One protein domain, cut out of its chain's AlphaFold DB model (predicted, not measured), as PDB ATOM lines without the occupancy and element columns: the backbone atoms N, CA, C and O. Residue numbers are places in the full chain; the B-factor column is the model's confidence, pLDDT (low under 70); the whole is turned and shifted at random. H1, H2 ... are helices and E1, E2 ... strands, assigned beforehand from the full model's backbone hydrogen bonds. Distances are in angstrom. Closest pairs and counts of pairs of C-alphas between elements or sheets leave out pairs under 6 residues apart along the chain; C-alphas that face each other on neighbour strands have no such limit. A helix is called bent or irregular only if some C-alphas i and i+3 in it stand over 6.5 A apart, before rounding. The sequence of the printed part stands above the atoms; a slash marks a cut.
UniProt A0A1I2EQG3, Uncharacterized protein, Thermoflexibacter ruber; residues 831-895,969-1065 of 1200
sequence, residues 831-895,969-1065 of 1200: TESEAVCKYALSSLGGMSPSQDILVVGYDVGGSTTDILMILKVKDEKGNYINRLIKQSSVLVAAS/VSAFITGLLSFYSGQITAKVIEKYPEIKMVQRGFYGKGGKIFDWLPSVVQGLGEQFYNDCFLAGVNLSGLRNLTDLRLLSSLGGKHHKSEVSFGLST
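This is residues 831 to 895 and 969 to 1065 of the 1200 residues of an uncharacterized protein of Thermoflexibacter ruber (UniProt A0A1I2EQG3). A twisted sheet of four strands forms the core, with the long helix H2 along one face and H1 slantwise over the other; H4 packs on H2, and the short H5 crosses H1, making the far ends of the stack. H3 sits beside the strands on H2's face, and its corner with H4, where residues 1015 to 1020 stand free, sticks out. The printed part has 162 residues, with five named helices and four named strands in the order H1 E1 E2 E3 H2 E4 H3 H4 H5. The sheet, E3 E2 E1 E4, is mixed, and the class is mixed, helices and strands. The whole is compact, with a radius of gyration of the C-alphas of 15.1 A and spans of 48 by 43 by 26 A.

In the sheet, E1 is residues 853 to 860, 22.1 A long, beginning at C-alpha 853 (214.526, 320.744, 185.192). E2 is residues 865 to 874, 28.7 A; E3 is 880 to 890, 29.7 A; E4 is 997 to 1003, 19.7 A. H2 is residues 969 to 991, 33.9 A, and H4 is 1020 to 1036, 25.4 A. H3 is residues 1004 to 1016, 20.9 A, and is only just irregular: C-alphas 1010 and 1013 are 6.8 A apart. H1, residues 832 to 841, begins at C-alpha 832 (205.632, 341.210, 186.976), and H5, residues 1058 to 1064, ends at C-alpha 1064 (204.181, 342.633, 174.485).

E1, E2 and E3 form a meander, each strand the antiparallel neighbour of the one before, in two hairpins; N 857 and O 868 are 2.8 A apart, N 867 and O 888 2.7 A. E4 is parallel to E1, with N 856 and O 999 at 2.8 A. H2 and H1 lie on opposite faces, three layers with the sheet between helices, at heights over the sheet of 9.2 A and 7.4 A. H2 touches H4 at a steep tilt of 38 degrees, the same way, closest at the C-alphas of Gly 982 and Gly 1032, 4.4 A. H3 and H4 touch only at the corner, closest at the C-alphas of Pro 1014 and Gly 1021, 4.4 A. H5 touches H1, about perpendicular at 86 degrees, closest at the C-alphas of Ala 835 and Gly 1062, 4.2 A. Every O i to N i+4 pair is within hydrogen-bond range in H1 and H5, against 18 of 19 in H2, 11 of 13 in H4 and 1 of 9 in H3, where 6 of 10 O i to N i+3 pairs are.

The two C-alphas farthest apart, of Lys 877 and Val 1016, are 49.5 A apart. Residues 896 to 968 are not printed; C-alphas 895 and 969 are 10.8 A apart across the cut. The links H1 to E1 and H4 to H5 are long. Mean pLDDT of the printed part is 82.4; residues 862 to 863, 891 to 895, 1036 to 1043 and 1048 to 1055 are under 70.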
ATOM      1  N   THR A 831     200.917 339.930 186.503       89.12
ATOM      2  CA  THR A 831     201.959 340.201 187.494       89.12
ATOM      3  C   THR A 831     203.312 340.392 186.802       89.12
ATOM      4  O   THR A 831     203.526 339.927 185.678       89.12
ATOM      5  N   GLU A 832     204.246 341.079 187.457       87.31
ATOM      6  CA  GLU A 832     205.632 341.210 186.976       87.31
ATOM      7  C   GLU A 832     206.259 339.824 186.761       87.31
ATOM      8  O   GLU A 832     206.713 339.521 185.658       87.31
ATOM      9  N   SER A 833     206.121 338.929 187.744       86.00
ATOM     10  CA  SER A 833     206.497 337.512 187.638       86.00
ATOM     11  C   SER A 833     205.898 336.803 186.413       86.00
ATOM     12  O   SER A 833     206.614 336.117 185.682       86.00
ATOM     13  N   GLU A 834     204.600 336.970 186.139       89.31
ATOM     14  CA  GLU A 834     203.945 336.376 184.966       89.31
ATOM     15  C   GLU A 834     204.527 336.909 183.649       89.31
ATOM     16  O   GLU A 834     204.762 336.142 182.709       89.31
ATOM     17  N   ALA A 835     204.794 338.214 183.572       91.38
ATOM     18  CA  ALA A 835     205.433 338.815 182.411       91.38
ATOM     19  C   ALA A 835     206.864 338.278 182.225       91.38
ATOM     20  O   ALA A 835     207.215 337.836 181.128       91.38
ATOM     21  N   VAL A 836     207.667 338.214 183.292       88.50
ATOM     22  CA  VAL A 836     209.023 337.642 183.240       88.50
ATOM     23  C   VAL A 836     208.989 336.182 182.797       88.50
ATOM     24  O   VAL A 836     209.809 335.793 181.968       88.50
ATOM     25  N   CYS A 837     208.015 335.383 183.240       88.88
ATOM     26  CA  CYS A 837     207.849 334.000 182.778       88.88
ATOM     27  C   CYS A 837     207.647 333.915 181.260       88.88
ATOM     28  O   CYS A 837     208.301 333.117 180.585       88.88
ATOM     29  N   LYS A 838     206.769 334.762 180.704       90.38
ATOM     30  CA  LYS A 838     206.551 334.835 179.251       90.38
ATOM     31  C   LYS A 838     207.819 335.250 178.507       90.38
ATOM     32  O   LYS A 838     208.097 334.714 177.438       90.38
ATOM     33  N   TYR A 839     208.600 336.181 179.058       89.62
ATOM     34  CA  TYR A 839     209.889 336.563 178.482       89.62
ATOM     35  C   TYR A 839     210.904 335.417 178.537       89.62
ATOM     36  O   TYR A 839     211.480 335.081 177.502       89.62
ATOM     37  N   ALA A 840     211.089 334.800 179.705       84.94
ATOM     38  CA  ALA A 840     212.054 333.733 179.953       84.94
ATOM     39  C   ALA A 840     211.884 332.575 178.962       84.94
ATOM     40  O   ALA A 840     212.864 332.086 178.404       84.94
ATOM     41  N   LEU A 841     210.631 332.188 178.706       85.50
ATOM     42  CA  LEU A 841     210.260 331.105 177.793       85.50
ATOM     43  C   LEU A 841     210.232 331.513 176.315       85.50
ATOM     44  O   LEU A 841     210.136 330.650 175.444       85.50
ATOM     45  N   SER A 842     210.298 332.810 176.011       85.50
ATOM     46  CA  SER A 842     210.397 333.285 174.632       85.50
ATOM     47  C   SER A 842     211.804 333.066 174.068       85.50
ATOM     48  O   SER A 842     212.783 332.892 174.800       85.50
ATOM     49  N   SER A 843     211.947 333.189 172.747       76.38
ATOM     50  CA  SER A 843     213.255 333.157 172.077       76.38
ATOM     51  C   SER A 843     214.238 334.236 172.556       76.38
ATOM     52  O   SER A 843     215.435 334.101 172.312       76.38
ATOM     53  N   LEU A 844     213.759 335.301 173.216       78.00
ATOM     54  CA  LEU A 844     214.601 336.354 173.795       78.00
ATOM     55  C   LEU A 844     215.168 335.965 175.172       78.00
ATOM     56  O   LEU A 844     216.289 336.358 175.492       78.00
ATOM     57  N   GLY A 845     214.411 335.201 175.971       76.44
ATOM     58  CA  GLY A 845     214.799 334.769 177.320       76.44
ATOM     59  C   GLY A 845     215.613 333.476 177.348       76.44
ATOM     60  O   GLY A 845     216.460 333.304 178.222       76.44
ATOM     61  N   GLY A 846     215.425 332.597 176.357       71.31
ATOM     62  CA  GLY A 846     216.295 331.442 176.118       71.31
ATOM     63  C   GLY A 846     216.152 330.290 177.117       71.31
ATOM     64  O   GLY A 846     216.972 329.372 177.086       71.31
ATOM     65  N   MET A 847     215.136 330.301 177.985       76.69
ATOM     66  CA  MET A 847     214.852 329.185 178.885       76.69
ATOM     67  C   MET A 847     213.960 328.140 178.218       76.69
ATOM     68  O   MET A 847     213.044 328.450 177.460       76.69
ATOM     69  N   SER A 848     214.219 326.867 178.509       71.38
ATOM     70  CA  SER A 848     213.441 325.739 177.991       71.38
ATOM     71  C   SER A 848     213.334 324.662 179.070       71.38
ATOM     72  O   SER A 848     214.177 323.765 179.108       71.38
ATOM     73  N   PRO A 849     212.344 324.754 179.979       77.00
ATOM     74  CA  PRO A 849     212.155 323.753 181.022       77.00
ATOM     75  C   PRO A 849     211.879 322.373 180.408       77.00
ATOM     76  O   PRO A 849     211.192 322.235 179.387       77.00
ATOM     77  N   SER A 850     212.420 321.340 181.047       82.44
ATOM     78  CA  SER A 850     212.149 319.930 180.760       82.44
ATOM     79  C   SER A 850     211.338 319.318 181.906       82.44
ATOM     80  O   SER A 850     210.937 320.004 182.841       82.44
ATOM     81  N   GLN A 851     211.063 318.016 181.824       82.31
ATOM     82  CA  GLN A 851     210.320 317.299 182.866       82.31
ATOM     83  C   GLN A 851     211.121 317.147 184.172       82.31
ATOM     84  O   GLN A 851     210.530 316.955 185.223       82.31
ATOM     85  N   ASP A 852     212.451 317.228 184.110       87.50
ATOM     86  CA  ASP A 852     213.375 317.039 185.234       87.50
ATOM     87  C   ASP A 852     214.150 318.313 185.626       87.50
ATOM     88  O   ASP A 852     214.953 318.272 186.564       87.50
ATOM     89  N   ILE A 853     213.907 319.436 184.932       89.75
ATOM     90  CA  ILE A 853     214.526 320.744 185.192       89.75
ATOM     91  C   ILE A 853     213.487 321.718 185.759       89.75
ATOM     92  O   ILE A 853     212.575 322.150 185.051       89.75
ATOM     93  N   LEU A 854     213.692 322.132 187.011       90.75
ATOM     94  CA  LEU A 854     213.012 323.275 187.617       90.75
ATOM     95  C   LEU A 854     213.724 324.570 187.237       90.75
ATOM     96  O   LEU A 854     214.926 324.717 187.462       90.75
ATOM     97  N   VAL A 855     212.974 325.533 186.715       89.62
ATOM     98  CA  VAL A 855     213.479 326.887 186.489       89.62
ATOM     99  C   VAL A 855     213.093 327.763 187.673       89.62
ATOM    100  O   VAL A 855     211.909 327.881 187.976       89.62
ATOM    101  N   VAL A 856     214.080 328.407 188.298       89.81
ATOM    102  CA  VAL A 856     213.900 329.393 189.373       89.81
ATOM    103  C   VAL A 856     214.384 330.753 188.874       89.81
ATOM    104  O   VAL A 856     215.571 330.940 188.607       89.81
ATOM    105  N   GLY A 857     213.468 331.701 188.717       87.19
ATOM    106  CA  GLY A 857     213.779 333.074 188.333       87.19
ATOM    107  C   GLY A 857     213.780 334.006 189.538       87.19
ATOM    108  O   GLY A 857     212.925 333.877 190.408       87.19
ATOM    109  N   TYR A 858     214.714 334.953 189.552       85.06
ATOM    110  CA  TYR A 858     214.766 336.058 190.506       85.06
ATOM    111  C   TYR A 858     214.664 337.363 189.725       85.06
ATOM    112  O   TYR A 858     215.625 337.731 189.053       85.06
ATOM    113  N   ASP A 859     213.536 338.058 189.793       82.12
ATOM    114  CA  ASP A 859     213.406 339.419 189.279       82.12
ATOM    115  C   ASP A 859     213.595 340.413 190.425       82.12
ATOM    116  O   ASP A 859     212.727 340.597 191.278       82.12
ATOM    117  N   VAL A 860     214.790 340.998 190.503       78.00
ATOM    118  CA  VAL A 860     215.162 341.887 191.611       78.00
ATOM    119  C   VAL A 860     214.861 343.331 191.211       78.00
ATOM    120  O   VAL A 860     215.580 343.958 190.419       78.00
ATOM    121  N   GLY A 861     213.804 343.874 191.808       71.62
ATOM    122  CA  GLY A 861     213.366 345.251 191.657       71.62
ATOM    123  C   GLY A 861     214.014 346.225 192.649       71.62
ATOM    124  O   GLY A 861     214.963 345.927 193.379       71.62
ATOM    125  N   GLY A 862     213.492 347.455 192.662       66.06
ATOM    126  CA  GLY A 862     213.951 348.506 193.578       66.06
ATOM    127  C   GLY A 862     213.504 348.303 195.028       66.06
ATOM    128  O   GLY A 862     214.255 348.663 195.928       66.06
ATOM    129  N   SER A 863     212.309 347.739 195.236       65.62
ATOM    130  CA  SER A 863     211.660 347.545 196.546       65.62
ATOM    131  C   SER A 863     211.337 346.082 196.867       65.62
ATOM    132  O   SER A 863     211.272 345.718 198.034       65.62
ATOM    133  N   THR A 864     211.140 345.250 195.847       74.88
ATOM    134  CA  THR A 864     210.737 343.842 195.961       74.88
ATOM    135  C   THR A 864     211.646 342.969 195.104       74.88
ATOM    136  O   THR A 864     212.202 343.438 194.110       74.88
ATOM    137  N   THR A 865     211.780 341.702 195.483       81.25
ATOM    138  CA  THR A 865     212.336 340.646 194.637       81.25
ATOM    139  C   THR A 865     211.251 339.614 194.365       81.25
ATOM    140  O   THR A 865     210.723 339.006 195.293       81.25
ATOM    141  N   ASP A 866     210.944 339.408 193.093       82.44
ATOM    142  CA  ASP A 866     209.976 338.432 192.620       82.44
ATOM    143  C   ASP A 866     210.687 337.096 192.342       82.44
ATOM    144  O   ASP A 866     211.562 336.996 191.482       82.44
ATOM    145  N   ILE A 867     210.331 336.054 193.092       87.06
ATOM    146  CA  ILE A 867     210.788 334.678 192.895       87.06
ATOM    147  C   ILE A 867     209.704 333.932 192.123       87.06
ATOM    148  O   ILE A 867     208.569 333.811 192.586       87.06
ATOM    149  N   LEU A 868     210.066 333.393 190.962       89.62
ATOM    150  CA  LEU A 868     209.169 332.621 190.104       89.62
ATOM    151  C   LEU A 868     209.709 331.215 189.871       89.62
ATOM    152  O   LEU A 868     210.920 331.017 189.756       89.62
ATOM    153  N   MET A 869     208.811 330.236 189.777       91.12
ATOM    154  CA  MET A 869     209.172 328.848 189.500       91.12
ATOM    155  C   MET A 869     208.343 328.265 188.361       91.12
ATOM    156  O   MET A 869     207.111 328.237 188.428       91.12
ATOM    157  N   ILE A 870     209.028 327.783 187.322       90.62
ATOM    158  CA  ILE A 870     208.411 327.247 186.103       90.62
ATOM    159  C   ILE A 870     208.768 325.768 185.954       90.62
ATOM    160  O   ILE A 870     209.937 325.387 186.055       90.62
ATOM    161  N   LEU A 871     207.756 324.955 185.650       90.50
ATOM    162  CA  LEU A 871     207.893 323.534 185.337       90.50
ATOM    163  C   LEU A 871     207.155 323.162 184.055       90.50
ATOM    164  O   LEU A 871     206.228 323.849 183.619       90.50
ATOM    165  N   LYS A 872     207.551 322.026 183.473       90.06
ATOM    166  CA  LYS A 872     206.836 321.401 182.363       90.06
ATOM    167  C   LYS A 872     205.946 320.276 182.883       90.06
ATOM    168  O   LYS A 872     206.430 319.194 183.206       90.06
ATOM    169  N   VAL A 873     204.642 320.524 182.929       87.50
ATOM    170  CA  VAL A 873     203.635 319.615 183.505       87.50
ATOM    171  C   VAL A 873     202.633 319.168 182.445       87.50
ATOM    172  O   VAL A 873     202.548 319.771 181.378       87.50
ATOM    173  N   LYS A 874     201.875 318.100 182.713       87.06
ATOM    174  CA  LYS A 874     200.766 317.692 181.839       87.06
ATOM    175  C   LYS A 874     199.510 318.509 182.152       87.06
ATOM    176  O   LYS A 874     199.158 318.662 183.321       87.06
ATOM    177  N   ASP A 875     198.847 319.017 181.118       84.44
ATOM    178  CA  ASP A 875     197.503 319.588 181.222       84.44
ATOM    179  C   ASP A 875     196.439 318.487 181.430       84.44
ATOM    180  O   ASP A 875     196.739 317.291 181.408       84.44
ATOM    181  N   GLU A 876     195.173 318.882 181.608       82.62
ATOM    182  CA  GLU A 876     194.041 317.948 181.764       82.62
ATOM    183  C   GLU A 876     193.847 317.017 180.551       82.62
ATOM    184  O   GLU A 876     193.233 315.957 180.665       82.62
ATOM    185  N   LYS A 877     194.389 317.395 179.386       85.62
ATOM    186  CA  LYS A 877     194.339 316.634 178.131       85.62
ATOM    187  C   LYS A 877     195.580 315.752 177.929       85.62
ATOM    188  O   LYS A 877     195.665 315.045 176.927       85.62
ATOM    189  N   GLY A 878     196.531 315.764 178.866       84.00
ATOM    190  CA  GLY A 878     197.769 314.989 178.824       84.00
ATOM    191  C   GLY A 878     198.911 315.611 178.009       84.00
ATOM    192  O   GLY A 878     199.962 314.974 177.880       84.00
ATOM    193  N   ASN A 879     198.753 316.828 177.481       87.44
ATOM    194  CA  ASN A 879     199.792 317.550 176.746       87.44
ATOM    195  C   ASN A 879     200.769 318.220 177.709       87.44
ATOM    196  O   ASN A 879     200.367 318.786 178.721       87.44
ATOM    197  N   TYR A 880     202.060 318.208 177.378       86.31
ATOM    198  CA  TYR A 880     203.050 318.929 178.171       86.31
ATOM    199  C   TYR A 880     202.997 320.432 177.895       86.31
ATOM    200  O   TYR A 880     203.244 320.862 176.768       86.31
ATOM    201  N   ILE A 881     202.773 321.212 178.947       88.94
ATOM    202  CA  ILE A 881     202.709 322.673 178.933       88.94
ATOM    203  C   ILE A 881     203.700 323.263 179.938       88.94
ATOM    204  O   ILE A 881     204.040 322.632 180.941       88.94
ATOM    205  N   ASN A 882     204.168 324.480 179.670       90.19
ATOM    206  CA  ASN A 882     204.958 325.240 180.634       90.19
ATOM    207  C   ASN A 882     204.000 325.950 181.593       90.19
ATOM    208  O   ASN A 882     203.146 326.719 181.144       90.19
ATOM    209  N   ARG A 883     204.154 325.700 182.893       90.44
ATOM    210  CA  ARG A 883     203.303 326.252 183.947       90.44
ATOM    211  C   ARG A 883     204.135 327.024 184.960       90.44
ATOM    212  O   ARG A 883     205.156 326.522 185.433       90.44
ATOM    213  N   LEU A 884     203.664 328.216 185.316       91.44
ATOM    214  CA  LEU A 884     204.101 328.921 186.517       91.44
ATOM    215  C   LEU A 884     203.423 328.261 187.722       91.44
ATOM    216  O   LEU A 884     202.198 328.249 187.792       91.44
ATOM    217  N   ILE A 885     204.205 327.686 188.637       91.06
ATOM    218  CA  ILE A 885     203.691 326.958 189.819       91.06
ATOM    219  C   ILE A 885     203.864 327.738 191.131       91.06
ATOM    220  O   ILE A 885     203.200 327.445 192.128       91.06
ATOM    221  N   LYS A 886     204.772 328.720 191.134       89.50
ATOM    222  CA  LYS A 886     205.009 329.640 192.248       89.50
ATOM    223  C   LYS A 886     205.362 331.015 191.708       89.50
ATOM    224  O   LYS A 886     206.277 331.128 190.896       89.50
ATOM    225  N   GLN A 887     204.722 332.037 192.253       87.25
ATOM    226  CA  GLN A 887     205.236 333.400 192.307       87.25
ATOM    227  C   GLN A 887     205.257 333.864 193.769       87.25
ATOM    228  O   GLN A 887     204.328 333.587 194.531       87.25
ATOM    229  N   SER A 888     206.328 334.528 194.177       80.94
ATOM    230  CA  SER A 888     206.484 335.153 195.492       80.94
ATOM    231  C   SER A 888     207.102 336.519 195.287       80.94
ATOM    232  O   SER A 888     208.148 336.603 194.663       80.94
ATOM    233  N   SER A 889     206.516 337.568 195.851       78.62
ATOM    234  CA  SER A 889     207.167 338.876 195.911       78.62
ATOM    235  C   SER A 889     207.643 339.090 197.339       78.62
ATOM    236  O   SER A 889     206.826 339.213 198.250       78.62
ATOM    237  N   VAL A 890     208.958 339.053 197.551       76.31
ATOM    238  CA  VAL A 890     209.563 339.259 198.871       76.31
ATOM    239  C   VAL A 890     210.132 340.666 198.981       76.31
ATOM    240  O   VAL A 890     210.758 341.180 198.054       76.31
ATOM    241  N   LEU A 891     209.950 341.299 200.139       66.06
ATOM    242  CA  LEU A 891     210.410 342.663 200.421       66.06
ATOM    243  C   LEU A 891     211.895 342.690 200.797       66.06
ATOM    244  O   LEU A 891     212.294 343.146 201.865       66.06
ATOM    245  N   VAL A 892     212.719 342.157 199.904       63.53
ATOM    246  CA  VAL A 892     214.176 342.221 199.978       63.53
ATOM    247  C   VAL A 892     214.627 343.030 198.770       63.53
ATOM    248  O   VAL A 892     214.361 342.651 197.627       63.53
ATOM    249  N   ALA A 893     215.243 344.184 199.017       57.84
ATOM    250  CA  ALA A 893     215.320 345.259 198.034       57.84
ATOM    251  C   ALA A 893     216.753 345.609 197.615       57.84
ATOM    252  O   ALA A 893     217.669 345.639 198.435       57.84
ATOM    253  N   ALA A 894     216.928 346.022 196.355       55.78
ATOM    254  CA  ALA A 894     218.146 346.698 195.905       55.78
ATOM    255  C   ALA A 894     218.332 348.092 196.551       55.78
ATOM    256  O   ALA A 894     219.455 348.597 196.591       55.78
ATOM    257  N   SER A 895     217.270 348.722 197.083       61.16
ATOM    258  CA  SER A 895     217.349 350.003 197.814       61.16
ATOM    259  C   SER A 895     218.246 349.940 199.056       61.16
ATOM    260  O   SER A 895     218.846 350.947 199.426       61.16
ATOM    261  N   VAL A 969     226.754 343.715 202.092       87.94
ATOM    262  CA  VAL A 969     225.331 343.956 201.791       87.94
ATOM    263  C   VAL A 969     224.868 343.048 200.658       87.94
ATOM    264  O   VAL A 969     223.888 342.323 200.812       87.94
ATOM    265  N   SER A 970     225.604 343.046 199.540       88.50
ATOM    266  CA  SER A 970     225.298 342.188 198.388       88.50
ATOM    267  C   SER A 970     225.240 340.712 198.791       88.50
ATOM    268  O   SER A 970     224.237 340.057 198.505       88.50
ATOM    269  N   ALA A 971     226.246 340.204 199.516       91.69
ATOM    270  CA  ALA A 971     226.291 338.815 199.970       91.69
ATOM    271  C   ALA A 971     225.141 338.451 200.911       91.69
ATOM    272  O   ALA A 971     224.582 337.364 200.786       91.69
ATOM    273  N   PHE A 972     224.749 339.350 201.816       92.06
ATOM    274  CA  PHE A 972     223.632 339.084 202.719       92.06
ATOM    275  C   PHE A 972     222.314 338.950 201.948       92.06
ATOM    276  O   PHE A 972     221.616 337.950 202.078       92.06
ATOM    277  N   ILE A 973     222.005 339.927 201.093       88.94
ATOM    278  CA  ILE A 973     220.749 339.974 200.332       88.94
ATOM    279  C   ILE A 973     220.631 338.779 199.381       88.94
ATOM    280  O   ILE A 973     219.650 338.039 199.412       88.94
ATOM    281  N   THR A 974     221.648 338.570 198.544       89.75
ATOM    282  CA  THR A 974     221.649 337.487 197.547       89.75
ATOM    283  C   THR A 974     221.720 336.106 198.187       89.75
ATOM    284  O   THR A 974     221.089 335.168 197.695       89.75
ATOM    285  N   GLY A 975     222.437 335.979 199.306       93.25
ATOM    286  CA  GLY A 975     222.497 334.758 200.097       93.25
ATOM    287  C   GLY A 975     221.150 334.408 200.731       93.25
ATOM    288  O   GLY A 975     220.704 333.272 200.579       93.25
ATOM    289  N   LEU A 976     220.461 335.378 201.350       93.00
ATOM    290  CA  LEU A 976     219.143 335.177 201.965       93.00
ATOM    291  C   LEU A 976     218.098 334.762 200.920       93.00
ATOM    292  O   LEU A 976     217.367 333.797 201.128       93.00
ATOM    293  N   LEU A 977     218.076 335.441 199.766       91.44
ATOM    294  CA  LEU A 977     217.199 335.095 198.643       91.44
ATOM    295  C   LEU A 977     217.469 333.682 198.113       91.44
ATOM    296  O   LEU A 977     216.529 332.928 197.850       91.44
ATOM    297  N   SER A 978     218.746 333.314 197.979       92.06
ATOM    298  CA  SER A 978     219.150 331.974 197.537       92.06
ATOM    299  C   SER A 978     218.728 330.910 198.549       92.06
ATOM    300  O   SER A 978     218.162 329.892 198.160       92.06
ATOM    301  N   PHE A 979     218.956 331.157 199.841       93.94
ATOM    302  CA  PHE A 979     218.589 330.251 200.928       93.94
ATOM    303  C   PHE A 979     217.079 330.021 200.983       93.94
ATOM    304  O   PHE A 979     216.623 328.878 200.960       93.94
ATOM    305  N   TYR A 980     216.301 331.104 200.959       93.50
ATOM    306  CA  TYR A 980     214.847 331.036 200.975       93.50
ATOM    307  C   TYR A 980     214.282 330.307 199.745       93.50
ATOM    308  O   TYR A 980     213.434 329.421 199.859       93.50
ATOM    309  N   SER A 981     214.819 330.592 198.557       92.38
ATOM    310  CA  SER A 981     214.423 329.895 197.325       92.38
ATOM    311  C   SER A 981     214.757 328.404 197.360       92.38
ATOM    312  O   SER A 981     214.028 327.597 196.781       92.38
ATOM    313  N   GLY A 982     215.825 328.022 198.066       92.38
ATOM    314  CA  GLY A 982     216.143 326.628 198.361       92.38
ATOM    315  C   GLY A 982     215.059 325.949 199.205       92.38
ATOM    316  O   GLY A 982     214.635 324.841 198.881       92.38
ATOM    317  N   GLN A 983     214.538 326.632 200.228       92.12
ATOM    318  CA  GLN A 983     213.442 326.108 201.056       92.12
ATOM    319  C   GLN A 983     212.148 325.922 200.252       92.12
ATOM    320  O   GLN A 983     211.523 324.864 200.331       92.12
ATOM    321  N   ILE A 984     211.773 326.899 199.417       91.94
ATOM    322  CA  ILE A 984     210.622 326.741 198.512       91.94
ATOM    323  C   ILE A 984     210.871 325.575 197.548       91.94
ATOM    324  O   ILE A 984     209.981 324.756 197.331       91.94
ATOM    325  N   THR A 985     212.083 325.448 197.000       91.94
ATOM    326  CA  THR A 985     212.435 324.348 196.088       91.94
ATOM    327  C   THR A 985     212.270 322.982 196.757       91.94
ATOM    328  O   THR A 985     211.762 322.063 196.119       91.94
ATOM    329  N   ALA A 986     212.606 322.843 198.044       89.88
ATOM    330  CA  ALA A 986     212.323 321.616 198.792       89.88
ATOM    331  C   ALA A 986     210.819 321.300 198.823       89.88
ATOM    332  O   ALA A 986     210.429 320.163 198.560       89.88
ATOM    333  N   LYS A 987     209.968 322.314 199.035       90.19
ATOM    334  CA  LYS A 987     208.505 322.173 198.966       90.19
ATOM    335  C   LYS A 987     208.014 321.769 197.574       90.19
ATOM    336  O   LYS A 987     207.075 320.984 197.454       90.19
ATOM    337  N   VAL A 988     208.650 322.271 196.514       90.81
ATOM    338  CA  VAL A 988     208.357 321.840 195.137       90.81
ATOM    339  C   VAL A 988     208.727 320.370 194.943       90.81
ATOM    340  O   VAL A 988     207.918 319.617 194.412       90.81
ATOM    341  N   ILE A 989     209.904 319.943 195.408       88.38
ATOM    342  CA  ILE A 989     210.392 318.563 195.276       88.38
ATOM    343  C   ILE A 989     209.534 317.568 196.081       88.38
ATOM    344  O   ILE A 989     209.345 316.444 195.618       88.38
ATOM    345  N   GLU A 990     208.951 317.963 197.228       86.38
ATOM    346  CA  GLU A 990     207.950 317.138 197.946       86.38
ATOM    347  C   GLU A 990     206.797 316.718 197.032       86.38
ATOM    348  O   GLU A 990     206.298 315.596 197.117       86.38
ATOM    349  N   LYS A 991     206.369 317.639 196.165       88.25
ATOM    350  CA  LYS A 991     205.224 317.463 195.275       88.25
ATOM    351  C   LYS A 991     205.608 316.887 193.911       88.25
ATOM    352  O   LYS A 991     204.835 316.119 193.345       88.25
ATOM    353  N   TYR A 992     206.791 317.242 193.417       88.38
ATOM    354  CA  TYR A 992     207.332 316.888 192.105       88.38
ATOM    355  C   TYR A 992     208.693 316.174 192.261       88.38
ATOM    356  O   TYR A 992     209.750 316.765 192.009       88.38
ATOM    357  N   PRO A 993     208.702 314.904 192.714       85.12
ATOM    358  CA  PRO A 993     209.924 314.158 193.033       85.12
ATOM    359  C   PRO A 993     210.790 313.788 191.812       85.12
ATOM    360  O   PRO A 993     211.877 313.229 191.973       85.12
ATOM    361  N   GLU A 994     210.309 314.039 190.594       86.56
ATOM    362  CA  GLU A 994     211.009 313.839 189.323       86.56
ATOM    363  C   GLU A 994     212.066 314.908 189.018       86.56
ATOM    364  O   GLU A 994     212.922 314.684 188.157       86.56
ATOM    365  N   ILE A 995     212.032 316.045 189.720       88.38
ATOM    366  CA  ILE A 995     212.985 317.142 189.543       88.38
ATOM    367  C   ILE A 995     214.377 316.681 189.988       88.38
ATOM    368  O   ILE A 995     214.586 316.282 191.133       88.38
ATOM    369  N   LYS A 996     215.350 316.769 189.076       86.94
ATOM    370  CA  LYS A 996     216.759 316.401 189.321       86.94
ATOM    371  C   LYS A 996     217.715 317.566 189.132       86.94
ATOM    372  O   LYS A 996     218.861 317.515 189.577       86.94
ATOM    373  N   MET A 997     217.272 318.601 188.433       89.25
ATOM    374  CA  MET A 997     218.111 319.713 188.026       89.25
ATOM    375  C   MET A 997     217.392 321.023 188.312       89.25
ATOM    376  O   MET A 997     216.183 321.134 188.118       89.25
ATOM    377  N   VAL A 998     218.145 322.025 188.755       89.25
ATOM    378  CA  VAL A 998     217.623 323.380 188.961       89.25
ATOM    379  C   VAL A 998     218.429 324.344 188.115       89.25
ATOM    380  O   VAL A 998     219.658 324.394 188.202       89.25
ATOM    381  N   GLN A 999     217.731 325.126 187.303       87.19
ATOM    382  CA  GLN A 999     218.300 326.217 186.532       87.19
ATOM    383  C   GLN A 999     217.855 327.546 187.129       87.19
ATOM    384  O   GLN A 999     216.661 327.794 187.275       87.19
ATOM    385  N   ARG A1000     218.817 328.412 187.456       86.25
ATOM    386  CA  ARG A1000     218.533 329.747 187.994       86.25
ATOM    387  C   ARG A1000     218.668 330.809 186.907       86.25
ATOM    388  O   ARG A1000     219.608 330.756 186.111       86.25
ATOM    389  N   GLY A1001     217.756 331.772 186.892       83.44
ATOM    390  CA  GLY A1001     217.844 332.980 186.071       83.44
ATOM    391  C   GLY A1001     217.745 334.229 186.927       83.44
ATOM    392  O   GLY A1001     216.904 334.290 187.822       83.44
ATOM    393  N   PHE A1002     218.585 335.216 186.638       82.50
ATOM    394  CA  PHE A1002     218.562 336.514 187.306       82.50
ATOM    395  C   PHE A1002     218.061 337.573 186.320       82.50
ATOM    396  O   PHE A1002     218.641 337.776 185.248       82.50
ATOM    397  N   TYR A1003     216.966 338.222 186.691       80.88
ATOM    398  CA  TYR A1003     216.204 339.166 185.886       80.88
ATOM    399  C   TYR A1003     216.136 340.534 186.567       80.88
ATOM    400  O   TYR A1003     216.370 340.674 187.774       80.88
ATOM    401  N   GLY A1004     215.860 341.551 185.756       74.81
ATOM    402  CA  GLY A1004     215.757 342.931 186.196       74.81
ATOM    403  C   GLY A1004     217.116 343.581 186.460       74.81
ATOM    404  O   GLY A1004     218.155 342.932 186.635       74.81
ATOM    405  N   LYS A1005     217.133 344.922 186.518       70.50
ATOM    406  CA  LYS A1005     218.376 345.691 186.737       70.50
ATOM    407  C   LYS A1005     219.028 345.326 188.073       70.50
ATOM    408  O   LYS A1005     220.256 345.324 188.162       70.50
ATOM    409  N   GLY A1006     218.217 345.044 189.094       72.81
ATOM    410  CA  GLY A1006     218.697 344.608 190.398       72.81
ATOM    411  C   GLY A1006     219.283 343.201 190.370       72.81
ATOM    412  O   GLY A1006     220.152 342.928 191.186       72.81
ATOM    413  N   GLY A1007     218.906 342.341 189.413       75.31
ATOM    414  CA  GLY A1007     219.413 340.968 189.302       75.31
ATOM    415  C   GLY A1007     220.930 340.922 189.131       75.31
ATOM    416  O   GLY A1007     221.579 339.998 189.613       75.31
ATOM    417  N   LYS A1008     221.518 341.995 188.584       76.12
ATOM    418  CA  LYS A1008     222.970 342.194 188.512       76.12
ATOM    419  C   LYS A1008     223.673 342.151 189.866       76.12
ATOM    420  O   LYS A1008     224.878 341.964 189.891       76.12
ATOM    421  N   ILE A1009     222.978 342.318 190.993       80.50
ATOM    422  CA  ILE A1009     223.581 342.158 192.324       80.50
ATOM    423  C   ILE A1009     224.159 340.746 192.534       80.50
ATOM    424  O   ILE A1009     225.119 340.597 193.289       80.50
ATOM    425  N   PHE A1010     223.635 339.738 191.824       83.19
ATOM    426  CA  PHE A1010     224.182 338.378 191.784       83.19
ATOM    427  C   PHE A1010     225.473 338.266 190.955       83.19
ATOM    428  O   PHE A1010     226.195 337.287 191.100       83.19
ATOM    429  N   ASP A1011     225.830 339.270 190.150       80.56
ATOM    430  CA  ASP A1011     227.108 339.298 189.423       80.56
ATOM    431  C   ASP A1011     228.254 339.849 190.293       80.56
ATOM    432  O   ASP A1011     229.427 339.617 190.004       80.56
ATOM    433  N   TRP A1012     227.945 340.548 191.394       84.31
ATOM    434  CA  TRP A1012     228.941 341.311 192.157       84.31
ATOM    435  C   TRP A1012     229.995 340.425 192.810       84.31
ATOM    436  O   TRP A1012     231.185 340.714 192.683       84.31
ATOM    437  N   LEU A1013     229.591 339.360 193.515       87.50
ATOM    438  CA  LEU A1013     230.555 338.450 194.139       87.50
ATOM    439  C   LEU A1013     231.338 337.655 193.082       87.50
ATOM    440  O   LEU A1013     232.567 337.658 193.163       87.50
ATOM    441  N   PRO A1014     230.703 337.029 192.066       86.19
ATOM    442  CA  PRO A1014     231.435 336.341 191.001       86.19
ATOM    443  C   PRO A1014     232.484 337.214 190.292       86.19
ATOM    444  O   PRO A1014     233.571 336.717 189.992       86.19
ATOM    445  N   SER A1015     232.202 338.508 190.090       83.06
ATOM    446  CA  SER A1015     233.120 339.480 189.472       83.06
ATOM    447  C   SER A1015     234.414 339.724 190.255       83.06
ATOM    448  O   SER A1015     235.457 340.027 189.667       83.06
ATOM    449  N   VAL A1016     234.374 339.620 191.589       84.19
ATOM    450  CA  VAL A1016     235.497 340.024 192.459       84.19
ATOM    451  C   VAL A1016     236.170 338.854 193.173       84.19
ATOM    452  O   VAL A1016     237.350 338.945 193.513       84.19
ATOM    453  N   VAL A1017     235.457 337.740 193.363       83.50
ATOM    454  CA  VAL A1017     235.960 336.516 194.001       83.50
ATOM    455  C   VAL A1017     235.694 335.305 193.104       83.50
ATOM    456  O   VAL A1017     234.738 334.551 193.286       83.50
ATOM    457  N   GLN A1018     236.569 335.138 192.107       78.00
ATOM    458  CA  GLN A1018     236.444 334.161 191.020       78.00
ATOM    459  C   GLN A1018     236.077 332.754 191.528       78.00
ATOM    460  O   GLN A1018     236.792 332.168 192.342       78.00
ATOM    461  N   GLY A1019     234.942 332.225 191.059       78.38
ATOM    462  CA  GLY A1019     234.386 330.912 191.426       78.38
ATOM    463  C   GLY A1019     233.775 330.829 192.832       78.38
ATOM    464  O   GLY A1019     232.746 330.187 193.020       78.38
ATOM    465  N   LEU A1020     234.351 331.523 193.816       86.12
ATOM    466  CA  LEU A1020     233.914 331.482 195.217       86.12
ATOM    467  C   LEU A1020     232.609 332.250 195.465       86.12
ATOM    468  O   LEU A1020     231.851 331.878 196.357       86.12
ATOM    469  N   GLY A1021     232.330 333.299 194.685       87.00
ATOM    470  CA  GLY A1021     231.057 334.024 194.758       87.00
ATOM    471  C   GLY A1021     229.868 333.164 194.319       87.00
ATOM    472  O   GLY A1021     228.872 333.075 195.029       87.00
ATOM    473  N   GLU A1022     229.999 332.465 193.187       86.12
ATOM    474  CA  GLU A1022     228.960 331.544 192.702       86.12
ATOM    475  C   GLU A1022     228.799 330.338 193.636       86.12
ATOM    476  O   GLU A1022     227.676 329.911 193.915       86.12
ATOM    477  N   GLN A1023     229.911 329.835 194.183       89.50
ATOM    478  CA  GLN A1023     229.881 328.785 195.195       89.50
ATOM    479  C   GLN A1023     229.090 329.216 196.437       89.50
ATOM    480  O   GLN A1023     228.235 328.463 196.883       89.50
ATOM    481  N   PHE A1024     229.287 330.435 196.947       92.94
ATOM    482  CA  PHE A1024     228.530 330.936 198.098       92.94
ATOM    483  C   PHE A1024     227.010 330.941 197.856       92.94
ATOM    484  O   PHE A1024     226.244 330.523 198.726       92.94
ATOM    485  N   TYR A1025     226.557 331.345 196.663       90.81
ATOM    486  CA  TYR A1025     225.133 331.286 196.310       90.81
ATOM    487  C   TYR A1025     224.611 329.851 196.229       90.81
ATOM    488  O   TYR A1025     223.479 329.581 196.633       90.81
ATOM    489  N   ASN A1026     225.420 328.927 195.706       90.31
ATOM    490  CA  ASN A1026     225.088 327.503 195.664       90.31
ATOM    491  C   ASN A1026     224.984 326.916 197.071       90.31
ATOM    492  O   ASN A1026     224.011 326.227 197.358       90.31
ATOM    493  N   ASP A1027     225.936 327.235 197.944       92.06
ATOM    494  CA  ASP A1027     225.974 326.764 199.325       92.06
ATOM    495  C   ASP A1027     224.749 327.268 200.100       92.06
ATOM    496  O   ASP A1027     224.084 326.478 200.767       92.06
ATOM    497  N   CYS A1028     224.377 328.546 199.944       93.75
ATOM    498  CA  CYS A1028     223.155 329.095 200.542       93.75
ATOM    499  C   CYS A1028     221.898 328.390 200.016       93.75
ATOM    500  O   CYS A1028     221.056 327.963 200.804       93.75
ATOM    501  N   PHE A1029     221.773 328.231 198.693       92.56
ATOM    502  CA  PHE A1029     220.619 327.571 198.081       92.56
ATOM    503  C   PHE A1029     220.480 326.118 198.551       92.56
ATOM    504  O   PHE A1029     219.421 325.718 199.027       92.56
ATOM    505  N   LEU A1030     221.559 325.334 198.481       90.12
ATOM    506  CA  LEU A1030     221.567 323.934 198.906       90.12
ATOM    507  C   LEU A1030     221.330 323.790 200.409       90.12
ATOM    508  O   LEU A1030     220.630 322.867 200.819       90.12
ATOM    509  N   ALA A1031     221.862 324.699 201.233       91.56
ATOM    510  CA  ALA A1031     221.588 324.704 202.663       91.56
ATOM    511  C   ALA A1031     220.089 324.847 202.946       91.56
ATOM    512  O   ALA A1031     219.588 324.113 203.791       91.56
ATOM    513  N   GLY A1032     219.378 325.701 202.199       91.31
ATOM    514  CA  GLY A1032     217.920 325.831 202.276       91.31
ATOM    515  C   GLY A1032     217.171 324.567 201.839       91.31
ATOM    516  O   GLY A1032     216.256 324.131 202.538       91.31
ATOM    517  N   VAL A1033     217.581 323.931 200.731       89.06
ATOM    518  CA  VAL A1033     216.953 322.684 200.239       89.06
ATOM    519  C   VAL A1033     217.120 321.535 201.251       89.06
ATOM    520  O   VAL A1033     216.173 320.797 201.541       89.06
ATOM    521  N   ASN A1034     218.318 321.408 201.829       85.00
ATOM    522  CA  ASN A1034     218.705 320.310 202.721       85.00
ATOM    523  C   ASN A1034     218.046 320.359 204.113       85.00
ATOM    524  O   ASN A1034     218.164 319.394 204.868       85.00
ATOM    525  N   LEU A1035     217.341 321.439 204.471       79.69
ATOM    526  CA  LEU A1035     216.626 321.542 205.753       79.69
ATOM    527  C   LEU A1035     215.469 320.549 205.892       79.69
ATOM    528  O   LEU A1035     215.121 320.159 207.005       79.69
ATOM    529  N   SER A1036     214.903 320.139 204.760       65.81
ATOM    530  CA  SER A1036     213.709 319.301 204.679       65.81
ATOM    531  C   SER A1036     213.939 317.833 205.061       65.81
ATOM    532  O   SER A1036     212.989 317.118 205.365       65.81
ATOM    533  N   GLY A1037     215.192 317.356 205.028       63.62
ATOM    534  CA  GLY A1037     215.526 315.940 205.239       63.62
ATOM    535  C   GLY A1037     214.977 314.987 204.162       63.62
ATOM    536  O   GLY A1037     215.064 313.766 204.311       63.62
ATOM    537  N   LEU A1038     214.408 315.520 203.075       59.84
ATOM    538  CA  LEU A1038     213.811 314.758 201.982       59.84
ATOM    539  C   LEU A1038     214.906 314.239 201.039       59.84
ATOM    540  O   LEU A1038     215.403 314.978 200.196       59.84
ATOM    541  N   ARG A1039     215.235 312.942 201.150       51.91
ATOM    542  CA  ARG A1039     216.243 312.205 200.347       51.91
ATOM    543  C   ARG A1039     217.697 312.686 200.503       51.91
ATOM    544  O   ARG A1039     217.992 313.815 200.874       51.91
ATOM    545  N   ASN A1040     218.632 311.797 200.150       50.41
ATOM    546  CA  ASN A1040     220.014 312.174 199.849       50.41
ATOM    547  C   ASN A1040     220.014 313.077 198.604       50.41
ATOM    548  O   ASN A1040     220.076 312.599 197.476       50.41
ATOM    549  N   LEU A1041     219.928 314.388 198.818       56.62
ATOM    550  CA  LEU A1041     219.949 315.452 197.805       56.62
ATOM    551  C   LEU A1041     221.315 315.620 197.103       56.62
ATOM    552  O   LEU A1041     221.555 316.619 196.432       56.62
ATOM    553  N   THR A1042     222.203 314.626 197.201       52.16
ATOM    554  CA  THR A1042     223.494 314.564 196.495       52.16
ATOM    555  C   THR A1042     223.358 314.534 194.969       52.16
ATOM    556  O   THR A1042     224.336 314.808 194.279       52.16
ATOM    557  N   ASP A1043     222.159 314.253 194.445       57.00
ATOM    558  CA  ASP A1043     221.877 314.160 193.006       57.00
ATOM    559  C   ASP A1043     221.295 315.453 192.395       57.00
ATOM    560  O   ASP A1043     221.150 315.529 191.172       57.00
ATOM    561  N   LEU A1044     220.954 316.475 193.202       74.56
ATOM    562  CA  LEU A1044     220.385 317.727 192.687       74.56
ATOM    563  C   LEU A1044     221.470 318.553 191.985       74.56
ATOM    564  O   LEU A1044     222.332 319.161 192.624       74.56
ATOM    565  N   ARG A1045     221.423 318.611 190.652       77.69
ATOM    566  CA  ARG A1045     222.411 319.353 189.862       77.69
ATOM    567  C   ARG A1045     221.962 320.793 189.627       77.69
ATOM    568  O   ARG A1045     220.997 321.045 188.905       77.69
ATOM    569  N   LEU A1046     222.722 321.744 190.165       79.31
ATOM    570  CA  LEU A1046     222.599 323.158 189.814       79.31
ATOM    571  C   LEU A1046     223.219 323.390 188.430       79.31
ATOM    572  O   LEU A1046     224.407 323.140 188.214       79.31
ATOM    573  N   LEU A1047     222.401 323.827 187.476       75.06
ATOM    574  CA  LEU A1047     222.874 324.278 186.172       75.06
ATOM    575  C   LEU A1047     223.489 325.676 186.283       75.06
ATOM    576  O   LEU A1047     223.127 326.455 187.168       75.06
ATOM    577  N   SER A1048     224.397 325.999 185.356       66.12
ATOM    578  CA  SER A1048     224.927 327.358 185.226       66.12
ATOM    579  C   SER A1048     223.773 328.341 185.086       66.12
ATOM    580  O   SER A1048     222.827 328.093 184.326       66.12
ATOM    581  N   SER A1049     223.861 329.451 185.814       64.69
ATOM    582  CA  SER A1049     222.873 330.512 185.681       64.69
ATOM    583  C   SER A1049     222.850 331.041 184.243       64.69
ATOM    584  O   SER A1049     223.887 331.142 183.584       64.69
ATOM    585  N   LEU A1050     221.655 331.321 183.724       61.75
ATOM    586  CA  LEU A1050     221.513 331.995 182.437       61.75
ATOM    587  C   LEU A1050     221.418 333.499 182.683       61.75
ATOM    588  O   LEU A1050     220.494 333.967 183.348       61.75
ATOM    589  N   GLY A1051     222.363 334.252 182.119       55.28
ATOM    590  CA  GLY A1051     222.249 335.700 182.004       55.28
ATOM    591  C   GLY A1051     221.286 336.046 180.869       55.28
ATOM    592  O   GLY A1051     221.554 335.729 179.708       55.28
ATOM    593  N   GLY A1052     220.148 336.664 181.180       55.41
ATOM    594  CA  GLY A1052     219.248 337.187 180.157       55.41
ATOM    595  C   GLY A1052     219.949 338.252 179.306       55.41
ATOM    596  O   GLY A1052     220.461 339.231 179.827       55.41
ATOM    597  N   LYS A1053     219.928 338.137 177.972       57.59
ATOM    598  CA  LYS A1053     220.567 339.134 177.078       57.59
ATOM    599  C   LYS A1053     220.056 340.569 177.293       57.59
ATOM    600  O   LYS A1053     220.750 341.528 176.958       57.59
ATOM    601  N   HIS A1054     218.856 340.713 177.855       60.28
ATOM    602  CA  HIS A1054     218.177 341.982 178.077       60.28
ATOM    603  C   HIS A1054     217.706 342.154 179.532       60.28
ATOM    604  O   HIS A1054     216.510 342.267 179.770       60.28
ATOM    605  N   HIS A1055     218.649 342.231 180.484       65.44
ATOM    606  CA  HIS A1055     218.432 342.363 181.945       65.44
ATOM    607  C   HIS A1055     217.620 343.594 182.442       65.44
ATOM    608  O   HIS A1055     217.695 343.977 183.609       65.44
ATOM    609  N   LYS A1056     216.981 344.352 181.551       74.50
ATOM    610  CA  LYS A1056     216.319 345.632 181.863       74.50
ATOM    611  C   LYS A1056     214.961 345.800 181.171       74.50
ATOM    612  O   LYS A1056     214.406 346.894 181.207       74.50
ATOM    613  N   SER A1057     214.480 344.785 180.462       86.50
ATOM    614  CA  SER A1057     213.291 344.892 179.609       86.50
ATOM    615  C   SER A1057     212.423 343.639 179.584       86.50
ATOM    616  O   SER A1057     211.485 343.571 178.790       86.50
ATOM    617  N   GLU A1058     212.713 342.667 180.441       88.62
ATOM    618  CA  GLU A1058     212.072 341.356 180.510       88.62
ATOM    619  C   GLU A1058     210.572 341.474 180.738       88.62
ATOM    620  O   GLU A1058     209.798 340.929 179.958       88.62
ATOM    621  N   VAL A1059     210.161 342.260 181.739       90.44
ATOM    622  CA  VAL A1059     208.746 342.537 182.029       90.44
ATOM    623  C   VAL A1059     208.073 343.166 180.808       90.44
ATOM    624  O   VAL A1059     207.066 342.655 180.320       90.44
ATOM    625  N   SER A1060     208.660 344.231 180.244       93.81
ATOM    626  CA  SER A1060     208.083 344.914 179.077       93.81
ATOM    627  C   SER A1060     207.928 343.968 177.874       93.81
ATOM    628  O   SER A1060     206.878 343.970 177.230       93.81
ATOM    629  N   PHE A1061     208.920 343.114 177.593       93.31
ATOM    630  CA  PHE A1061     208.865 342.116 176.524       93.31
ATOM    631  C   PHE A1061     207.872 340.993 176.821       93.31
ATOM    632  O   PHE A1061     207.162 340.556 175.920       93.31
ATOM    633  N   GLY A1062     207.771 340.555 178.073       92.44
ATOM    634  CA  GLY A1062     206.766 339.608 178.545       92.44
ATOM    635  C   GLY A1062     205.329 340.092 178.342       92.44
ATOM    636  O   GLY A1062     204.432 339.317 177.994       92.44
ATOM    637  N   LEU A1063     205.112 341.398 178.500       93.94
ATOM    638  CA  LEU A1063     203.820 342.043 178.278       93.94
ATOM    639  C   LEU A1063     203.460 342.137 176.790       93.94
ATOM    640  O   LEU A1063     202.309 341.887 176.423       93.94
ATOM    641  N   SER A1064     204.424 342.461 175.924       93.06
ATOM    642  CA  SER A1064     204.181 342.633 174.485       93.06
ATOM    643  C   SER A1064     204.278 341.333 173.674       93.06
ATOM    644  O   SER A1064     203.690 341.255 172.597       93.06
ATOM    645  N   THR A1065     204.938 340.289 174.190       89.94
ATOM    646  CA  THR A1065     205.045 338.982 173.518       89.94
ATOM    647  C   THR A1065     203.724 338.209 173.488       89.94
ATOM    648  O   THR A1065     202.872 338.320 174.380       89.94
TER     649      THR A1065